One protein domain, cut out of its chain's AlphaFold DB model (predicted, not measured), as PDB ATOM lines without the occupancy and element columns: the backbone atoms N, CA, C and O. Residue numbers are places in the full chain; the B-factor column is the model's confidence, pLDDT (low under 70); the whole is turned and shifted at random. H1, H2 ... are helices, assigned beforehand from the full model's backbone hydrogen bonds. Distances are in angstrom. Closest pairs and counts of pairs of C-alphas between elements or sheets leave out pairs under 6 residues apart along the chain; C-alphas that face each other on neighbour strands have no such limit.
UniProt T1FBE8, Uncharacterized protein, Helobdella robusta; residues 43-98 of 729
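This is residues 43 to 98 of the 729 residues of an uncharacterized protein of Helobdella robusta (UniProt T1FBE8). H1 stands between two other helices and touches both: the longest helix, H3, crosses it about perpendicular, and H2 folds back from its end at a steep tilt. H3 runs away from this crossing, and residues 90 to 96 at its far end stick out. The printed part has 56 residues with three named helices, in the order H1, H2, H3, and no named strand, and its class is all helix. It is only just loose, close to compact, with a radius of gyration of the C-alphas of 12.5 A, and elongated, with spans of 41 by 24 by 17 A.

H3, residues 77 to 90, touches H1, residues 47 to 59. Their closest C-alphas, those of Leu 80 and Leu 54, are 5.6 A apart, and their lines are about perpendicular at 77 degrees. H1 also touches H2, residues 61 to 69, with its residues 53 to 57 alone. The closest C-alphas here, those of Leu 56 and Tyr 64, are 5.4 A apart. H1 and H2 run opposite ways at a steep tilt of 54 degrees. H2 and H3 are apart. In H1, H2 and H3 every O i to N i+4 pair is within hydrogen-bond range.

H3, 20.2 A from first to last C-alpha, begins at C-alpha 77 (133.310, -83.895, 41.992) and ends at C-alpha 90 (137.240, -64.356, 38.759). H1, 17.9 A long, begins at C-alpha 47 (130.762, -73.978, 31.007). H2 is 12.0 A long.

The two C-alphas farthest apart, those of Asn 70 and Tyr 94, are 40.7 A apart. The printed part has no cut. The link from H1 to H2 is tight, and that from H2 to H3 is short. Residues 90 to 96, of which 90 belongs to H3, stand free. The mean pLDDT of the printed part is 71.6, and residues 43, 59, 63, 69 and 88 to 98 are under 70.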
ATOM      1  N   ARG A  43     134.324 -86.424  26.683       55.94
ATOM      2  CA  ARG A  43     134.935 -86.249  28.013       55.94
ATOM      3  C   ARG A  43     135.059 -84.780  28.454       55.94
ATOM      4  O   ARG A  43     135.646 -84.518  29.501       55.94
ATOM      5  N   THR A  44     134.535 -83.834  27.680       72.62
ATOM      6  CA  THR A  44     134.617 -82.397  27.937       72.62
ATOM      7  C   THR A  44     133.221 -81.836  28.164       72.62
ATOM      8  O   THR A  44     132.362 -81.949  27.295       72.62
ATOM      9  N   TYR A  45     133.026 -81.240  29.337       81.94
ATOM     10  CA  TYR A  45     131.818 -80.513  29.716       81.94
ATOM     11  C   TYR A  45     131.986 -79.033  29.355       81.94
ATOM     12  O   TYR A  45     133.059 -78.471  29.623       81.94
ATOM     13  N   ASP A  46     130.961 -78.411  28.777       84.75
ATOM     14  CA  ASP A  46     130.934 -76.960  28.543       84.75
ATOM     15  C   ASP A  46     130.762 -76.169  29.864       84.75
ATOM     16  O   ASP A  46     130.626 -76.758  30.947       84.75
ATOM     17  N   SER A  47     130.868 -74.834  29.812       77.00
ATOM     18  CA  SER A  47     130.762 -73.978  31.007       77.00
ATOM     19  C   SER A  47     129.406 -74.103  31.691       77.00
ATOM     20  O   SER A  47     129.342 -74.111  32.919       77.00
ATOM     21  N   ASP A  48     128.338 -74.269  30.916       71.56
ATOM     22  CA  ASP A  48     126.965 -74.264  31.413       71.56
ATOM     23  C   ASP A  48     126.649 -75.582  32.121       71.56
ATOM     24  O   ASP A  48     126.109 -75.590  33.228       71.56
ATOM     25  N   GLN A  49     127.102 -76.705  31.564       81.12
ATOM     26  CA  GLN A  49     127.055 -78.025  32.188       81.12
ATOM     27  C   GLN A  49     127.874 -78.070  33.481       81.12
ATOM     28  O   GLN A  49     127.436 -78.659  34.474       81.12
ATOM     29  N   LYS A  50     129.057 -77.443  33.495       87.56
ATOM     30  CA  LYS A  50     129.892 -77.319  34.699       87.56
ATOM     31  C   LYS A  50     129.220 -76.450  35.761       87.56
ATOM     32  O   LYS A  50     129.204 -76.849  36.923       87.56
ATOM     33  N   SER A  51     128.635 -75.318  35.372       76.88
ATOM     34  CA  SER A  51     127.932 -74.390  36.264       76.88
ATOM     35  C   SER A  51     126.661 -75.011  36.854       76.88
ATOM     36  O   SER A  51     126.444 -74.968  38.067       76.88
ATOM     37  N   PHE A  52     125.868 -75.709  36.038       83.38
ATOM     38  CA  PHE A  52     124.691 -76.459  36.479       83.38
ATOM     39  C   PHE A  52     125.056 -77.573  37.468       83.38
ATOM     40  O   PHE A  52     124.463 -77.689  38.543       83.38
ATOM     41  N   ALA A  53     126.075 -78.372  37.147       86.31
ATOM     42  CA  ALA A  53     126.540 -79.443  38.019       86.31
ATOM     43  C   ALA A  53     127.166 -78.918  39.323       86.31
ATOM     44  O   ALA A  53     126.945 -79.506  40.383       86.31
ATOM     45  N   LEU A  54     127.899 -77.800  39.268       87.56
ATOM     46  CA  LEU A  54     128.434 -77.121  40.447       87.56
ATOM     47  C   LEU A  54     127.298 -76.578  41.320       87.56
ATOM     48  O   LEU A  54     127.314 -76.772  42.532       87.56
ATOM     49  N   THR A  55     126.268 -75.994  40.711       81.62
ATOM     50  CA  THR A  55     125.063 -75.532  41.409       81.62
ATOM     51  C   THR A  55     124.368 -76.694  42.118       81.62
ATOM     52  O   THR A  55     124.115 -76.616  43.318       81.62
ATOM     53  N   LEU A  56     124.144 -77.824  41.439       78.94
ATOM     54  CA  LEU A  56     123.595 -79.033  42.067       78.94
ATOM     55  C   LEU A  56     124.464 -79.536  43.229       78.94
ATOM     56  O   LEU A  56     123.938 -79.913  44.278       78.94
ATOM     57  N   HIS A  57     125.789 -79.518  43.068       83.56
ATOM     58  CA  HIS A  57     126.731 -79.942  44.101       83.56
ATOM     59  C   HIS A  57     126.698 -79.027  45.337       83.56
ATOM     60  O   HIS A  57     126.666 -79.527  46.464       83.56
ATOM     61  N   LEU A  58     126.638 -77.706  45.134       71.94
ATOM     62  CA  LEU A  58     126.609 -76.690  46.192       71.94
ATOM     63  C   LEU A  58     125.258 -76.621  46.920       71.94
ATOM     64  O   LEU A  58     125.231 -76.433  48.137       71.94
ATOM     65  N   TYR A  59     124.142 -76.804  46.209       64.50
ATOM     66  CA  TYR A  59     122.800 -76.792  46.803       64.50
ATOM     67  C   TYR A  59     122.440 -78.110  47.505       64.50
ATOM     68  O   TYR A  59     121.640 -78.107  48.444       64.50
ATOM     69  N   GLY A  60     123.058 -79.232  47.121       78.69
ATOM     70  CA  GLY A  60     122.940 -80.476  47.872       78.69
ATOM     71  C   GLY A  60     123.611 -81.675  47.208       78.69
ATOM     72  O   GLY A  60     123.075 -82.244  46.260       78.69
ATOM     73  N   HIS A  61     124.701 -82.168  47.809       72.81
ATOM     74  CA  HIS A  61     125.444 -83.343  47.320       72.81
ATOM     75  C   HIS A  61     124.560 -84.581  47.073       72.81
ATOM     76  O   HIS A  61     124.819 -85.345  46.155       72.81
ATOM     77  N   LYS A  62     123.454 -84.736  47.816       70.25
ATOM     78  CA  LYS A  62     122.507 -85.847  47.627       70.25
ATOM     79  C   LYS A  62     121.712 -85.758  46.322       70.25
ATOM     80  O   LYS A  62     121.405 -86.793  45.747       70.25
ATOM     81  N   ALA A  63     121.362 -84.552  45.869       63.34
ATOM     82  CA  ALA A  63     120.669 -84.355  44.595       63.34
ATOM     83  C   ALA A  63     121.627 -84.594  43.422       63.34
ATOM     84  O   ALA A  63     121.268 -85.266  42.459       63.34
ATOM     85  N   TYR A  64     122.868 -84.117  43.561       87.44
ATOM     86  CA  TYR A  64     123.957 -84.404  42.635       87.44
ATOM     87  C   TYR A  64     124.209 -85.922  42.507       87.44
ATOM     88  O   TYR A  64     124.154 -86.465  41.405       87.44
ATOM     89  N   ASP A  65     124.386 -86.626  43.629       74.44
ATOM     90  CA  ASP A  65     124.638 -88.072  43.640       74.44
ATOM     91  C   ASP A  65     123.443 -88.875  43.123       74.44
ATOM     92  O   ASP A  65     123.622 -89.860  42.410       74.44
ATOM     93  N   TYR A  66     122.214 -88.454  43.437       73.94
ATOM     94  CA  TYR A  66     121.001 -89.089  42.926       73.94
ATOM     95  C   TYR A  66     120.914 -89.000  41.400       73.94
ATOM     96  O   TYR A  66     120.660 -90.003  40.737       73.94
ATOM     97  N   LEU A  67     121.150 -87.826  40.816       73.12
ATOM     98  CA  LEU A  67     121.109 -87.662  39.361       73.12
ATOM     99  C   LEU A  67     122.249 -88.425  38.680       73.12
ATOM    100  O   LEU A  67     122.031 -89.078  37.660       73.12
ATOM    101  N   TRP A  68     123.439 -88.413  39.283       82.62
ATOM    102  CA  TRP A  68     124.595 -89.141  38.772       82.62
ATOM    103  C   TRP A  68     124.389 -90.664  38.796       82.62
ATOM    104  O   TRP A  68     124.635 -91.345  37.800       82.62
ATOM    105  N   THR A  69     123.873 -91.208  39.902       69.50
ATOM    106  CA  THR A  69     123.589 -92.649  40.047       69.50
ATOM    107  C   THR A  69     122.437 -93.130  39.162       69.50
ATOM    108  O   THR A  69     122.432 -94.293  38.767       69.50
ATOM    109  N   ASN A  70     121.518 -92.243  38.769       70.19
ATOM    110  CA  ASN A  70     120.429 -92.537  37.827       70.19
ATOM    111  C   ASN A  70     120.798 -92.292  36.350       70.19
ATOM    112  O   ASN A  70     119.921 -92.187  35.494       70.19
ATOM    113  N   GLY A  71     122.094 -92.234  36.029       72.50
ATOM    114  CA  GLY A  71     122.585 -92.253  34.651       72.50
ATOM    115  C   GLY A  71     122.710 -90.885  33.979       72.50
ATOM    116  O   GLY A  71     123.011 -90.839  32.785       72.50
ATOM    117  N   LEU A  72     122.536 -89.780  34.715       76.50
ATOM    118  CA  LEU A  72     122.866 -88.452  34.203       76.50
ATOM    119  C   LEU A  72     124.391 -88.265  34.211       76.50
ATOM    120  O   LEU A  72     125.058 -88.456  35.232       76.50
ATOM    121  N   HIS A  73     124.958 -87.897  33.064       84.75
ATOM    122  CA  HIS A  73     126.403 -87.760  32.903       84.75
ATOM    123  C   HIS A  73     126.875 -86.410  33.471       84.75
ATOM    124  O   HIS A  73     126.939 -85.416  32.756       84.75
ATOM    125  N   LEU A  74     127.169 -86.361  34.774       89.19
ATOM    126  CA  LEU A  74     127.626 -85.149  35.466       89.19
ATOM    127  C   LEU A  74     129.167 -85.112  35.626       89.19
ATOM    128  O   LEU A  74     129.794 -86.165  35.796       89.19
ATOM    129  N   PRO A  75     129.806 -83.922  35.598       89.06
ATOM    130  CA  PRO A  75     131.237 -83.768  35.842       89.06
ATOM    131  C   PRO A  75     131.630 -84.266  37.228       89.06
ATOM    132  O   PRO A  75     131.126 -83.765  38.221       89.06
ATOM    133  N   HIS A  76     132.598 -85.182  37.305       87.94
ATOM    134  CA  HIS A  76     133.089 -85.723  38.575       87.94
ATOM    135  C   HIS A  76     133.372 -84.617  39.612       87.94
ATOM    136  O   HIS A  76     133.889 -83.555  39.265       87.94
ATOM    137  N   THR A  77     133.135 -84.880  40.900       79.25
ATOM    138  CA  THR A  77     133.310 -83.895  41.992       79.25
ATOM    139  C   THR A  77     134.693 -83.232  42.004       79.25
ATOM    140  O   THR A  77     134.821 -82.061  42.344       79.25
ATOM    141  N   ARG A  78     135.740 -83.943  41.566       80.56
ATOM    142  CA  ARG A  78     137.092 -83.381  41.357       80.56
ATOM    143  C   ARG A  78     137.131 -82.275  40.291       80.56
ATOM    144  O   ARG A  78     137.856 -81.304  40.472       80.56
ATOM    145  N   THR A  79     136.383 -82.422  39.201       81.94
ATOM    146  CA  THR A  79     136.230 -81.405  38.149       81.94
ATOM    147  C   THR A  79     135.451 -80.206  38.679       81.94
ATOM    148  O   THR A  79     135.868 -79.079  38.455       81.94
ATOM    149  N   LEU A  80     134.391 -80.432  39.461       85.38
ATOM    150  CA  LEU A  80     133.611 -79.344  40.062       85.38
ATOM    151  C   LEU A  80     134.424 -78.507  41.051       85.38
ATOM    152  O   LEU A  80     134.303 -77.292  41.035       85.38
ATOM    153  N   ARG A  81     135.321 -79.120  41.833       79.50
ATOM    154  CA  ARG A  81     136.243 -78.373  42.711       79.50
ATOM    155  C   ARG A  81     137.232 -77.492  41.945       79.50
ATOM    156  O   ARG A  81     137.666 -76.477  42.476       79.50
ATOM    157  N   LYS A  82     137.619 -77.882  40.723       78.75
ATOM    158  CA  LYS A  82     138.459 -77.037  39.858       78.75
ATOM    159  C   LYS A  82     137.675 -75.827  39.358       78.75
ATOM    160  O   LYS A  82     138.165 -74.716  39.468       78.75
ATOM    161  N   VAL A  83     136.441 -76.056  38.913       82.25
ATOM    162  CA  VAL A  83     135.529 -74.993  38.465       82.25
ATOM    163  C   VAL A  83     135.194 -74.037  39.617       82.25
ATOM    164  O   VAL A  83     135.240 -72.830  39.443       82.25
ATOM    165  N   GLU A  84     134.938 -74.551  40.824       80.12
ATOM    166  CA  GLU A  84     134.722 -73.741  42.034       80.12
ATOM    167  C   GLU A  84     135.924 -72.833  42.344       80.12
ATOM    168  O   GLU A  84     135.743 -71.678  42.723       80.12
ATOM    169  N   ALA A  85     137.149 -73.336  42.151       71.31
ATOM    170  CA  ALA A  85     138.359 -72.540  42.309       71.31
ATOM    171  C   ALA A  85     138.500 -71.477  41.207       71.31
ATOM    172  O   ALA A  85     138.843 -70.346  41.525       71.31
ATOM    173  N   GLU A  86     138.204 -71.805  39.947       75.38
ATOM    174  CA  GLU A  86     138.222 -70.855  38.820       75.38
ATOM    175  C   GLU A  86     137.257 -69.679  39.061       75.38
ATOM    176  O   GLU A  86     137.698 -68.531  39.068       75.38
ATOM    177  N   TYR A  87     135.994 -69.953  39.416       72.00
ATOM    178  CA  TYR A  87     135.023 -68.904  39.771       72.00
ATOM    179  C   TYR A  87     135.469 -68.059  40.970       72.00
ATOM    180  O   TYR A  87     135.174 -66.870  41.037       72.00
ATOM    181  N   PHE A  88     136.183 -68.644  41.933       58.34
ATOM    182  CA  PHE A  88     136.715 -67.895  43.071       58.34
ATOM    183  C   PHE A  88     137.778 -66.864  42.645       58.34
ATOM    184  O   PHE A  88     137.813 -65.772  43.206       58.34
ATOM    185  N   PHE A  89     138.610 -67.166  41.642       50.72
ATOM    186  CA  PHE A  89     139.621 -66.232  41.127       50.72
ATOM    187  C   PHE A  89     139.036 -65.125  40.246       50.72
ATOM    188  O   PHE A  89     139.567 -64.017  40.253       50.72
ATOM    189  N   ASP A  90     137.934 -65.386  39.543       56.22
ATOM    190  CA  ASP A  90     137.240 -64.356  38.759       56.22
ATOM    191  C   ASP A  90     136.585 -63.292  39.654       56.22
ATOM    192  O   ASP A  90     136.485 -62.128  39.275       56.22
ATOM    193  N   PHE A  91     136.215 -63.658  40.886       41.00
ATOM    194  CA  PHE A  91     135.724 -62.715  41.896       41.00
ATOM    195  C   PHE A  91     136.839 -62.009  42.694       41.00
ATOM    196  O   PHE A  91     136.559 -61.011  43.359       41.00
ATOM    197  N   PHE A  92     138.088 -62.489  42.635       39.94
ATOM    198  CA  PHE A  92     139.236 -61.929  43.363       39.94
ATOM    199  C   PHE A  92     140.499 -61.899  42.475       39.94
ATOM    200  O   PHE A  92     141.393 -62.737  42.634       39.94
ATOM    201  N   PRO A  93     140.612 -60.921  41.555       40.59
ATOM    202  CA  PRO A  93     141.632 -60.914  40.501       40.59
ATOM    203  C   PRO A  93     143.081 -60.753  40.995       40.59
ATOM    204  O   PRO A  93     144.012 -60.982  40.228       40.59
ATOM    205  N   TYR A  94     143.290 -60.417  42.271       45.69
ATOM    206  CA  TYR A  94     144.610 -60.136  42.853       45.69
ATOM    207  C   TYR A  94     145.293 -61.343  43.521       45.69
ATOM    208  O   TYR A  94     146.351 -61.195  44.129       45.69
ATOM    209  N   ALA A  95     144.711 -62.544  43.450       40.66
ATOM    210  CA  ALA A  95     145.335 -63.737  44.021       40.66
ATOM    211  C   ALA A  95     146.384 -64.348  43.053       40.66
ATOM    212  O   ALA A  95     146.103 -64.492  41.859       40.66
ATOM    213  N   PRO A  96     147.592 -64.722  43.531       43.12
ATOM    214  CA  PRO A  96     148.721 -65.081  42.668       43.12
ATOM    215  C   PRO A  96     148.453 -66.357  41.851       43.12
ATOM    216  O   PRO A  96     148.083 -67.397  42.401       43.12
ATOM    217  N   ARG A  97     148.666 -66.288  40.528       40.25
ATOM    218  CA  ARG A  97     148.461 -67.402  39.584       40.25
ATOM    219  C   ARG A  97     149.799 -68.084  39.265       40.25
ATOM    220  O   ARG A  97     150.651 -67.498  38.612       40.25
ATOM    221  N   GLY A  98     149.970 -69.333  39.707       40.59
ATOM    222  CA  GLY A  98     151.128 -70.178  39.382       40.59
ATOM    223  C   GLY A  98     150.830 -71.670  39.575       40.59
ATOM    224  O   GLY A  98     150.139 -72.055  40.522       40.59
TER     225      GLY A  98